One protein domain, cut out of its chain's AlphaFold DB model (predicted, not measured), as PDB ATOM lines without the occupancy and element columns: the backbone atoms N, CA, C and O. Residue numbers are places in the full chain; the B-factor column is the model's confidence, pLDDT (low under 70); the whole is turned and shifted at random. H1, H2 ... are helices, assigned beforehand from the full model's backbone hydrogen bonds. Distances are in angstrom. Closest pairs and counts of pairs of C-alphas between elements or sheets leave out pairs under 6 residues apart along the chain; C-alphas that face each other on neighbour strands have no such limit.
ATOM      1  N   ASP A  43     295.520 211.858 244.781       96.12
ATOM      2  CA  ASP A  43     295.373 213.313 244.944       96.12
ATOM      3  C   ASP A  43     295.935 214.089 243.754       96.12
ATOM      4  O   ASP A  43     295.286 214.991 243.229       96.12
ATOM      5  N   LEU A  44     297.101 213.679 243.245       92.88
ATOM      6  CA  LEU A  44     297.665 214.272 242.032       92.88
ATOM      7  C   LEU A  44     296.727 214.059 240.839       92.88
ATOM      8  O   LEU A  44     296.523 214.956 240.027       92.88
ATOM      9  N   THR A  45     296.109 212.882 240.750       93.50
ATOM     10  CA  THR A  45     295.119 212.592 239.707       93.50
ATOM     11  C   THR A  45     293.902 213.511 239.821       93.50
ATOM     12  O   THR A  45     293.388 213.980 238.803       93.50
ATOM     13  N   ALA A  46     293.436 213.777 241.044       94.69
ATOM     14  CA  ALA A  46     292.322 214.677 241.307       94.69
ATOM     15  C   ALA A  46     292.650 216.117 240.886       94.69
ATOM     16  O   ALA A  46     291.854 216.730 240.176       94.69
ATOM     17  N   GLU A  47     293.833 216.622 241.234       96.31
ATOM     18  CA  GLU A  47     294.279 217.957 240.823       96.31
ATOM     19  C   GLU A  47     294.447 218.070 239.303       96.31
ATOM     20  O   GLU A  47     293.902 218.988 238.687       96.31
ATOM     21  N   LEU A  48     295.073 217.084 238.653       93.25
ATOM     22  CA  LEU A  48     295.196 217.057 237.190       93.25
ATOM     23  C   LEU A  48     293.829 217.064 236.490       93.25
ATOM     24  O   LEU A  48     293.673 217.707 235.456       93.25
ATOM     25  N   ASN A  49     292.822 216.381 237.047       94.19
ATOM     26  CA  ASN A  49     291.460 216.428 236.513       94.19
ATOM     27  C   ASN A  49     290.832 217.821 236.639       94.19
ATOM     28  O   ASN A  49     290.160 218.261 235.706       94.19
ATOM     29  N   LYS A  50     291.012 218.500 237.780       95.88
ATOM     30  CA  LYS A  50     290.482 219.856 237.991       95.88
ATOM     31  C   LYS A  50     291.097 220.826 236.987       95.88
ATOM     32  O   LYS A  50     290.364 221.507 236.277       95.88
ATOM     33  N   VAL A  51     292.425 220.828 236.875       93.88
ATOM     34  CA  VAL A  51     293.149 221.734 235.972       93.88
ATOM     35  C   VAL A  51     292.820 221.443 234.506       93.88
ATOM     36  O   VAL A  51     292.561 222.371 233.744       93.88
ATOM     37  N   ALA A  52     292.738 220.170 234.107       91.75
ATOM     38  CA  ALA A  52     292.332 219.811 232.748       91.75
ATOM     39  C   ALA A  52     290.933 220.353 232.403       91.75
ATOM     40  O   ALA A  52     290.742 220.925 231.332       91.75
ATOM     41  N   ARG A  53     289.971 220.255 233.336       92.56
ATOM     42  CA  ARG A  53     288.617 220.805 233.153       92.56
ATOM     43  C   ARG A  53     288.608 222.325 233.042       92.56
ATOM     44  O   ARG A  53     287.891 222.841 232.193       92.56
ATOM     45  N   LEU A  54     289.397 223.023 233.861       93.50
ATOM     46  CA  LEU A  54     289.530 224.484 233.779       93.50
ATOM     47  C   LEU A  54     290.065 224.931 232.410       93.50
ATOM     48  O   LEU A  54     289.644 225.963 231.901       93.50
ATOM     49  N   ASN A  55     290.924 224.121 231.789       87.69
ATOM     50  CA  ASN A  55     291.446 224.362 230.444       87.69
ATOM     51  C   ASN A  55     290.531 223.855 229.311       87.69
ATOM     52  O   ASN A  55     290.875 224.007 228.142       87.69
ATOM     53  N   GLY A  56     289.382 223.245 229.624       91.94
ATOM     54  CA  GLY A  56     288.472 222.677 228.622       91.94
ATOM     55  C   GLY A  56     289.019 221.430 227.915       91.94
ATOM     56  O   GLY A  56     288.589 221.108 226.809       91.94
ATOM     57  N   GLU A  57     289.964 220.720 228.533       89.44
ATOM     58  CA  GLU A  57     290.662 219.578 227.944       89.44
ATOM     59  C   GLU A  57     290.377 218.265 228.683       89.44
ATOM     60  O   GLU A  57     290.061 218.216 229.874       89.44
ATOM     61  N   VAL A  58     290.547 217.146 227.973       90.88
ATOM     62  CA  VAL A  58     290.589 215.820 228.601       90.88
ATOM     63  C   VAL A  58     291.933 215.656 229.313       90.88
ATOM     64  O   VAL A  58     292.968 216.014 228.754       90.88
ATOM     65  N   ARG A  59     291.943 215.041 230.506       90.00
ATOM     66  CA  ARG A  59     293.159 214.829 231.319       90.00
ATOM     67  C   ARG A  59     294.348 214.293 230.513       90.00
ATOM     68  O   ARG A  59     295.466 214.737 230.721       90.00
ATOM     69  N   THR A  60     294.125 213.333 229.618       88.69
ATOM     70  CA  THR A  60     295.198 212.744 228.802       88.69
ATOM     71  C   THR A  60     295.843 213.759 227.863       88.69
ATOM     72  O   THR A  60     297.065 213.829 227.820       88.69
ATOM     73  N   ALA A  61     295.040 214.576 227.175       87.19
ATOM     74  CA  ALA A  61     295.532 215.644 226.305       87.19
ATOM     75  C   ALA A  61     296.253 216.733 227.112       87.19
ATOM     76  O   ALA A  61     297.306 217.212 226.703       87.19
ATOM     77  N   PHE A  62     295.730 217.059 228.296       90.00
ATOM     78  CA  PHE A  62     296.371 218.005 229.202       90.00
ATOM     79  C   PHE A  62     297.757 217.515 229.656       90.00
ATOM     80  O   PHE A  62     298.734 218.258 229.593       90.00
ATOM     81  N   ILE A  63     297.865 216.246 230.067       90.69
ATOM     82  CA  ILE A  63     299.143 215.633 230.464       90.69
ATOM     83  C   ILE A  63     300.125 215.610 229.285       90.69
ATOM     84  O   ILE A  63     301.294 215.936 229.465       90.69
ATOM     85  N   GLU A  64     299.664 215.267 228.083       88.94
ATOM     86  CA  GLU A  64     300.477 215.290 226.861       88.94
ATOM     87  C   GLU A  64     301.060 216.689 226.598       88.94
ATOM     88  O   GLU A  64     302.278 216.830 226.473       88.94
ATOM     89  N   ARG A  65     300.229 217.741 226.638       88.94
ATOM     90  CA  ARG A  65     300.687 219.135 226.491       88.94
ATOM     91  C   ARG A  65     301.660 219.549 227.592       88.94
ATOM     92  O   ARG A  65     302.646 220.221 227.303       88.94
ATOM     93  N   LEU A  66     301.411 219.144 228.838       89.50
ATOM     94  CA  LEU A  66     302.302 219.434 229.963       89.50
ATOM     95  C   LEU A  66     303.683 218.793 229.764       89.50
ATOM     96  O   LEU A  66     304.698 219.446 230.002       89.50
ATOM     97  N   MET A  67     303.739 217.543 229.297       88.19
ATOM     98  CA  MET A  67     305.002 216.857 229.010       88.19
ATOM     99  C   MET A  67     305.752 217.529 227.858       88.19
ATOM    100  O   MET A  67     306.941 217.795 227.999       88.19
ATOM    101  N   ILE A  68     305.061 217.875 226.767       86.94
ATOM    102  CA  ILE A  68     305.636 218.618 225.634       86.94
ATOM    103  C   ILE A  68     306.212 219.959 226.100       86.94
ATOM    104  O   ILE A  68     307.367 220.272 225.824       86.94
ATOM    105  N   ALA A  69     305.437 220.736 226.860       85.00
ATOM    106  CA  ALA A  69     305.886 222.014 227.402       85.00
ATOM    107  C   ALA A  69     307.098 221.840 228.326       85.00
ATOM    108  O   ALA A  69     308.037 222.633 228.275       85.00
ATOM    109  N   THR A  70     307.105 220.792 229.153       84.44
ATOM    110  CA  THR A  70     308.244 220.469 230.021       84.44
ATOM    111  C   THR A  70     309.478 220.124 229.197       84.44
ATOM    112  O   THR A  70     310.553 220.652 229.480       84.44
ATOM    113  N   ILE A  71     309.328 219.302 228.154       83.69
ATOM    114  CA  ILE A  71     310.417 218.915 227.253       83.69
ATOM    115  C   ILE A  71     311.020 220.152 226.592       83.69
ATOM    116  O   ILE A  71     312.212 220.404 226.754       83.69
ATOM    117  N   ASN A  72     310.182 220.975 225.961       82.88
ATOM    118  CA  ASN A  72     310.606 222.186 225.260       82.88
ATOM    119  C   ASN A  72     311.281 223.201 226.196       82.88
ATOM    120  O   ASN A  72     312.189 223.923 225.790       82.88
ATOM    121  N   ASN A  73     310.860 223.262 227.462       79.25
ATOM    122  CA  ASN A  73     311.477 224.141 228.454       79.25
ATOM    123  C   ASN A  73     312.768 223.574 229.057       79.25
ATOM    124  O   ASN A  73     313.619 224.343 229.509       79.25
ATOM    125  N   THR A  74     312.919 222.255 229.113       74.25
ATOM    126  CA  THR A  74     314.060 221.612 229.782       74.25
ATOM    127  C   THR A  74     315.204 221.369 228.810       74.25
ATOM    128  O   THR A  74     316.364 221.641 229.121       74.25
ATOM    129  N   TRP A  75     314.875 220.892 227.614       67.56
ATOM    130  CA  TRP A  75     315.820 220.487 226.591       67.56
ATOM    131  C   TRP A  75     315.673 221.428 225.398       67.56
ATOM    132  O   TRP A  75     314.923 221.169 224.468       67.56
ATOM    133  N   GLY A  76     316.410 222.541 225.414       59.22
ATOM    134  CA  GLY A  76     316.380 223.568 224.360       59.22
ATOM    135  C   GLY A  76     316.976 223.156 223.002       59.22
ATOM    136  O   GLY A  76     317.425 224.025 222.267       59.22
ATOM    137  N   TYR A  77     317.020 221.857 222.696       63.19
ATOM    138  CA  TYR A  77     317.645 221.251 221.510       63.19
ATOM    139  C   TYR A  77     316.597 220.586 220.623       63.19
ATOM    140  O   TYR A  77     316.618 220.747 219.407       63.19
ATOM    141  N   ASP A  78     315.663 219.876 221.257       68.25
ATOM    142  CA  ASP A  78     314.571 219.170 220.608       68.25
ATOM    143  C   ASP A  78     313.279 219.933 220.918       68.25
ATOM    144  O   ASP A  78     312.711 219.793 222.002       68.25
ATOM    145  N   ILE A  79     312.820 220.763 219.977       77.75
ATOM    146  CA  ILE A  79     311.501 221.391 220.090       77.75
ATOM    147  C   ILE A  79     310.476 220.435 219.497       77.75
ATOM    148  O   ILE A  79     310.543 220.047 218.329       77.75
ATOM    149  N   LEU A  80     309.518 220.067 220.332       83.44
ATOM    150  CA  LEU A  80     308.330 219.342 219.937       83.44
ATOM    151  C   LEU A  80     307.217 220.326 219.569       83.44
ATOM    152  O   LEU A  80     307.033 221.353 220.230       83.44
ATOM    153  N   ASP A  81     306.458 219.997 218.530       81.75
ATOM    154  CA  ASP A  81     305.239 220.713 218.169       81.75
ATOM    155  C   ASP A  81     304.099 220.457 219.179       81.75
ATOM    156  O   ASP A  81     304.242 219.731 220.166       81.75
ATOM    157  N   ALA A  82     302.926 221.043 218.928       75.50
ATOM    158  CA  ALA A  82     301.765 220.933 219.816       75.50
ATOM    159  C   ALA A  82     301.196 219.503 219.965       75.50
ATOM    160  O   ALA A  82     300.330 219.285 220.813       75.50
ATOM    161  N   ILE A  83     301.646 218.552 219.142       76.69
ATOM    162  CA  ILE A  83     301.233 217.142 219.136       76.69
ATOM    163  C   ILE A  83     302.408 216.189 219.410       76.69
ATOM    164  O   ILE A  83     302.245 214.976 219.298       76.69
ATOM    165  N   GLY A  84     303.576 216.708 219.804       78.12
ATOM    166  CA  GLY A  84     304.729 215.911 220.221       78.12
ATOM    167  C   GLY A  84     305.643 215.442 219.086       78.12
ATOM    168  O   GLY A  84     306.512 214.604 219.325       78.12
ATOM    169  N   ARG A  85     305.485 215.951 217.858       81.25
ATOM    170  CA  ARG A  85     306.401 215.665 216.742       81.25
ATOM    171  C   ARG A  85     307.627 216.566 216.835       81.25
ATOM    172  O   ARG A  85     307.515 217.747 217.155       81.25
ATOM    173  N   ARG A  86     308.804 216.015 216.530       82.56
ATOM    174  CA  ARG A  86     310.044 216.799 216.442       82.56
ATOM    175  C   ARG A  86     309.934 217.805 215.299       82.56
ATOM    176  O   ARG A  86     309.586 217.430 214.183       82.56
ATOM    177  N   ILE A  87     310.254 219.062 215.588       80.88
ATOM    178  CA  ILE A  87     310.409 220.099 214.574       80.88
ATOM    179  C   ILE A  87     311.863 220.064 214.108       80.88
ATOM    180  O   ILE A  87     312.778 220.374 214.873       80.88
ATOM    181  N   GLU A  88     312.086 219.664 212.859       79.06
ATOM    182  CA  GLU A  88     313.408 219.741 212.244       79.06
ATOM    183  C   GLU A  88     313.721 221.196 211.899       79.06
ATOM    184  O   GLU A  88     313.056 221.821 211.071       79.06
ATOM    185  N   TYR A  89     314.744 221.743 212.551       68.44
ATOM    186  CA  TYR A  89     315.273 223.052 212.199       68.44
ATOM    187  C   TYR A  89     316.415 222.928 211.186       68.44
ATOM    188  O   TYR A  89     317.241 222.016 211.321       68.44
ATOM    189  N   PRO A  90     316.532 223.870 210.231       70.75
ATOM    190  CA  PRO A  90     317.745 224.004 209.431       70.75
ATOM    191  C   PRO A  90     318.964 224.201 210.347       70.75
ATOM    192  O   PRO A  90     318.830 224.754 211.440       70.75
ATOM    193  N   GLU A  91     320.139 223.718 209.933       66.94
ATOM    194  CA  GLU A  91     321.373 223.738 210.748       66.94
ATOM    195  C   GLU A  91     321.731 225.141 211.270       66.94
ATOM    196  O   GLU A  91     322.201 225.287 212.397       66.94
ATOM    197  N   ASP A  92     321.389 226.183 210.514       68.56
ATOM    198  CA  ASP A  92     321.662 227.581 210.864       68.56
ATOM    199  C   ASP A  92     320.649 228.201 211.840       68.56
ATOM    200  O   ASP A  92     320.703 229.397 212.133       68.56
ATOM    201  N   HIS A  93     319.688 227.427 212.350       63.28
ATOM    202  CA  HIS A  93     318.662 227.974 213.226       63.28
ATOM    203  C   HIS A  93     319.252 228.348 214.601       63.28
ATOM    204  O   HIS A  93     319.908 227.517 215.239       63.28
ATOM    205  N   PRO A  94     318.962 229.551 215.136       63.06
ATOM    206  CA  PRO A  94     319.564 230.049 216.378       63.06
ATOM    207  C   PRO A  94     319.324 229.127 217.580       63.06
ATOM    208  O   PRO A  94     320.152 229.049 218.484       63.06
ATOM    209  N   VAL A  95     318.221 228.370 217.575       64.31
ATOM    210  CA  VAL A  95     317.923 227.376 218.616       64.31
ATOM    211  C   VAL A  95     318.959 226.247 218.637       64.31
ATOM    212  O   VAL A  95     319.411 225.901 219.721       64.31
ATOM    213  N   LYS A  96     319.393 225.720 217.477       60.41
ATOM    214  CA  LYS A  96     320.432 224.670 217.395       60.41
ATOM    215  C   LYS A  96     321.790 225.182 217.889       60.41
ATOM    216  O   LYS A  96     322.494 224.474 218.608       60.41
ATOM    217  N   GLN A  97     322.115 226.436 217.573       60.75
ATOM    218  CA  GLN A  97     323.354 227.087 218.009       60.75
ATOM    219  C   GLN A  97     323.372 227.345 219.526       60.75
ATOM    220  O   GLN A  97     324.378 227.102 220.189       60.75
ATOM    221  N   MET A  98     322.242 227.773 220.104       58.38
ATOM    222  CA  MET A  98     322.097 227.945 221.554       58.38
ATOM    223  C   MET A  98     322.137 226.615 222.308       58.38
ATOM    224  O   MET A  98     322.731 226.533 223.385       58.38
ATOM    225  N   ALA A  99     321.534 225.578 221.732       57.38
ATOM    226  CA  ALA A  99     321.553 224.218 222.241       57.38
ATOM    227  C   ALA A  99     322.989 223.733 222.492       57.38
ATOM    228  O   ALA A  99     323.337 223.424 223.631       57.38
ATOM    229  N   ALA A 100     323.858 223.775 221.480       57.97
ATOM    230  CA  ALA A 100     325.238 223.273 221.552       57.97
ATOM    231  C   ALA A 100     326.079 223.828 222.729       57.97
ATOM    232  O   ALA A 100     327.061 223.208 223.129       57.97
ATOM    233  N   SER A 101     325.684 224.969 223.308       58.53
ATOM    234  CA  SER A 101     326.392 225.643 224.404       58.53
ATOM    235  C   SER A 101     325.957 225.250 225.826       58.53
ATOM    236  O   SER A 101     326.630 225.618 226.790       58.53
ATOM    237  N   ARG A 102     324.843 224.526 226.002       54.94
ATOM    238  CA  ARG A 102     324.313 224.172 227.333       54.94
ATOM    239  C   ARG A 102     324.549 222.697 227.648       54.94
ATOM    240  O   ARG A 102     324.526 221.854 226.756       54.94
ATOM    241  N   THR A 103     324.749 222.361 228.922       56.72
ATOM    242  CA  THR A 103     324.699 220.961 229.373       56.72
ATOM    243  C   THR A 103     323.301 220.640 229.929       56.72
ATOM    244  O   THR A 103     322.706 221.476 230.627       56.72
ATOM    245  N   PRO A 104     322.748 219.438 229.666       52.72
ATOM    246  CA  PRO A 104     321.396 219.068 230.105       52.72
ATOM    247  C   PRO A 104     321.199 219.154 231.625       52.72
ATOM    248  O   PRO A 104     320.125 219.518 232.099       52.72
ATOM    249  N   PHE A 105     322.252 218.873 232.400       45.94
ATOM    250  CA  PHE A 105     322.185 218.835 233.863       45.94
ATOM    251  C   PHE A 105     322.285 220.228 234.510       45.94
ATOM    252  O   PHE A 105     321.601 220.499 235.495       45.94
ATOM    253  N   GLN A 106     323.067 221.151 233.929       51.16
ATOM    254  CA  GLN A 106     323.155 222.529 234.433       51.16
ATOM    255  C   GLN A 106     321.854 223.305 234.209       51.16
ATOM    256  O   GLN A 106     321.504 224.151 235.025       51.16
ATOM    257  N   THR A 107     321.094 222.992 233.155       50.53
ATOM    258  CA  THR A 107     319.830 223.683 232.844       50.53
ATOM    259  C   THR A 107     318.715 223.305 233.823       50.53
ATOM    260  O   THR A 107     317.969 224.180 234.264       50.53
ATOM    261  N   PHE A 108     318.634 222.031 234.234       44.22
ATOM    262  CA  PHE A 108     317.654 221.593 235.233       44.22
ATOM    263  C   PHE A 108     317.965 222.168 236.618       44.22
ATOM    264  O   PHE A 108     317.055 222.656 237.275       44.22
ATOM    265  N   ALA A 109     319.236 222.184 237.037       47.09
ATOM    266  CA  ALA A 109     319.652 222.767 238.314       47.09
ATOM    267  C   ALA A 109     319.516 224.303 238.342       47.09
ATOM    268  O   ALA A 109     319.046 224.862 239.330       47.09
ATOM    269  N   ALA A 110     319.854 224.994 237.248       47.53
ATOM    270  CA  ALA A 110     319.727 226.450 237.162       47.53
ATOM    271  C   ALA A 110     318.261 226.923 237.099       47.53
ATOM    272  O   ALA A 110     317.947 227.988 237.625       47.53
ATOM    273  N   ARG A 111     317.345 226.143 236.495       47.97
ATOM    274  CA  ARG A 111     315.902 226.457 236.496       47.97
ATOM    275  C   ARG A 111     315.171 225.950 237.735       47.97
ATOM    276  O   ARG A 111     314.300 226.663 238.216       47.97
ATOM    277  N   SER A 112     315.497 224.787 238.296       48.28
ATOM    278  CA  SER A 112     314.851 224.317 239.534       48.28
ATOM    279  C   SER A 112     315.203 225.189 240.744       48.28
ATOM    280  O   SER A 112     314.397 225.308 241.663       48.28
ATOM    281  N   ALA A 113     316.349 225.879 240.698       46.91
ATOM    282  CA  ALA A 113     316.753 226.858 241.699       46.91
ATOM    283  C   ALA A 113     316.041 228.228 241.595       46.91
ATOM    284  O   ALA A 113     316.197 229.038 242.506       46.91
ATOM    285  N   GLY A 114     315.249 228.521 240.548       45.31
ATOM    286  CA  GLY A 114     314.651 229.865 240.410       45.31
ATOM    287  C   GLY A 114     313.461 230.064 239.460       45.31
ATOM    288  O   GLY A 114     312.794 231.090 239.544       45.31
ATOM    289  N   ALA A 115     313.134 229.118 238.582       49.16
ATOM    290  CA  ALA A 115     312.020 229.230 237.644       49.16
ATOM    291  C   ALA A 115     310.830 228.393 238.124       49.16
ATOM    292  O   ALA A 115     310.683 227.217 237.788       49.16
ATOM    293  N   ARG A 116     309.946 229.021 238.903       49.16
ATOM    294  CA  ARG A 116     308.581 228.517 239.077       49.16
ATOM    295  C   ARG A 116     307.907 228.572 237.707       49.16
ATOM    296  O   ARG A 116     307.770 229.655 237.159       49.16
ATOM    297  N   PHE A 117     307.516 227.428 237.152       51.66
ATOM    298  CA  PHE A 117     306.621 227.402 235.996       51.66
ATOM    299  C   PHE A 117     305.283 227.992 236.454       51.66
ATOM    300  O   PHE A 117     304.591 227.395 237.283       51.66
ATOM    301  N   THR A 118     304.984 229.215 236.023       58.00
ATOM    302  CA  THR A 118     303.820 229.962 236.509       58.00
ATOM    303  C   THR A 118     302.601 229.720 235.620       58.00
ATOM    304  O   THR A 118     302.717 229.295 234.470       58.00
ATOM    305  N   LEU A 119     301.404 230.021 236.135       51.59
ATOM    306  CA  LEU A 119     300.169 230.017 235.336       51.59
ATOM    307  C   LEU A 119     300.263 230.943 234.108       51.59
ATOM    308  O   LEU A 119     299.652 230.667 233.078       51.59
ATOM    309  N   GLU A 120     301.064 232.005 234.182       58.31
ATOM    310  CA  GLU A 120     301.287 232.940 233.076       58.31
ATOM    311  C   GLU A 120     302.101 232.320 231.936       58.31
ATOM    312  O   GLU A 120     301.876 232.628 230.765       58.31
ATOM    313  N   ASP A 121     303.017 231.406 232.254       64.69
ATOM    314  CA  ASP A 121     303.777 230.664 231.245       64.69
ATOM    315  C   ASP A 121     302.883 229.669 230.497       64.69
ATOM    316  O   ASP A 121     303.096 229.408 229.313       64.69
ATOM    317  N   PHE A 122     301.824 229.178 231.152       55.81
ATOM    318  CA  PHE A 122     300.816 228.332 230.520       55.81
ATOM    319  C   PHE A 122     299.959 229.103 229.507       55.81
ATOM    320  O   PHE A 122     299.671 228.588 228.428       55.81
ATOM    321  N   ALA A 123     299.600 230.356 229.804       61.91
ATOM    322  CA  ALA A 123     298.825 231.209 228.898       61.91
ATOM    323  C   ALA A 123     299.578 231.564 227.600       61.91
ATOM    324  O   ALA A 123     298.955 231.901 226.594       61.91
ATOM    325  N   LYS A 124     300.913 231.464 227.608       68.38
ATOM    326  CA  LYS A 124     301.772 231.688 226.435       68.38
ATOM    327  C   LYS A 124     301.881 230.461 225.524       68.38
ATOM    328  O   LYS A 124     302.468 230.562 224.447       68.38
ATOM    329  N   LEU A 125     301.346 229.304 225.925       56.53
ATOM    330  CA  LEU A 125     301.327 228.121 225.069       56.53
ATOM    331  C   LEU A 125     300.327 228.320 223.920       56.53
ATOM    332  O   LEU A 125     299.214 228.796 224.154       56.53
TER     333      LEU A 125
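Overview. This is residues 43 to 125 of the 132 residues of an uncharacterized protein of Rhodopseudomonas rhenobacensis (UniProt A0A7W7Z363). A loose, open set of helices: H1 makes a corner at the start of the longest helix, H2, and H3 and H4 lie beyond its other end. Between H2 and H3, residues 75 to 93 make a long loop that folds back, and H5 stands apart from the other helices. The printed part has 83 residues with five named helices, H1 to H5, and no named strand: all helix, loose, radius of gyration of the C-alphas 14.7 A, spans 42 by 29 by 19 A.

Along the chain. H1, residues 43 to 54, 16.8 A long, begins at C-alpha 43 (295.373, 213.313, 244.944). H2 is residues 59 to 74, 22.0 A; H3 94 to 99, 8.5 A; H4 104 to 112, 12.6 A; H5 119 to 123, 6.7 A, ending at C-alpha 123 (298.825, 231.209, 228.898).

Arrangement. H1 touches H2, about perpendicular at 85 degrees, with residues 48 to 53 alone; the closest C-alphas, of Ala 52 and Arg 59, are 5.2 A apart. H2, with residue 74 alone, only just touches H4, with 3 pairs of C-alphas within 8 A, the closest those of Thr 74 and Phe 108, 6.5 A. H3 and H5 touch no helix. Every O i to N i+4 pair is within hydrogen-bond range in H1, H2, H3 and H5, and 4 of 5 in H4.

Size, cuts and confidence. The C-alphas farthest apart, of Asp 43 and Asp 92, are 45.3 A apart. The printed part has no cut; the link from H2 to H3 is long. The pLDDT is under 70 in residues 75 to 78, 89 and 91 to 125.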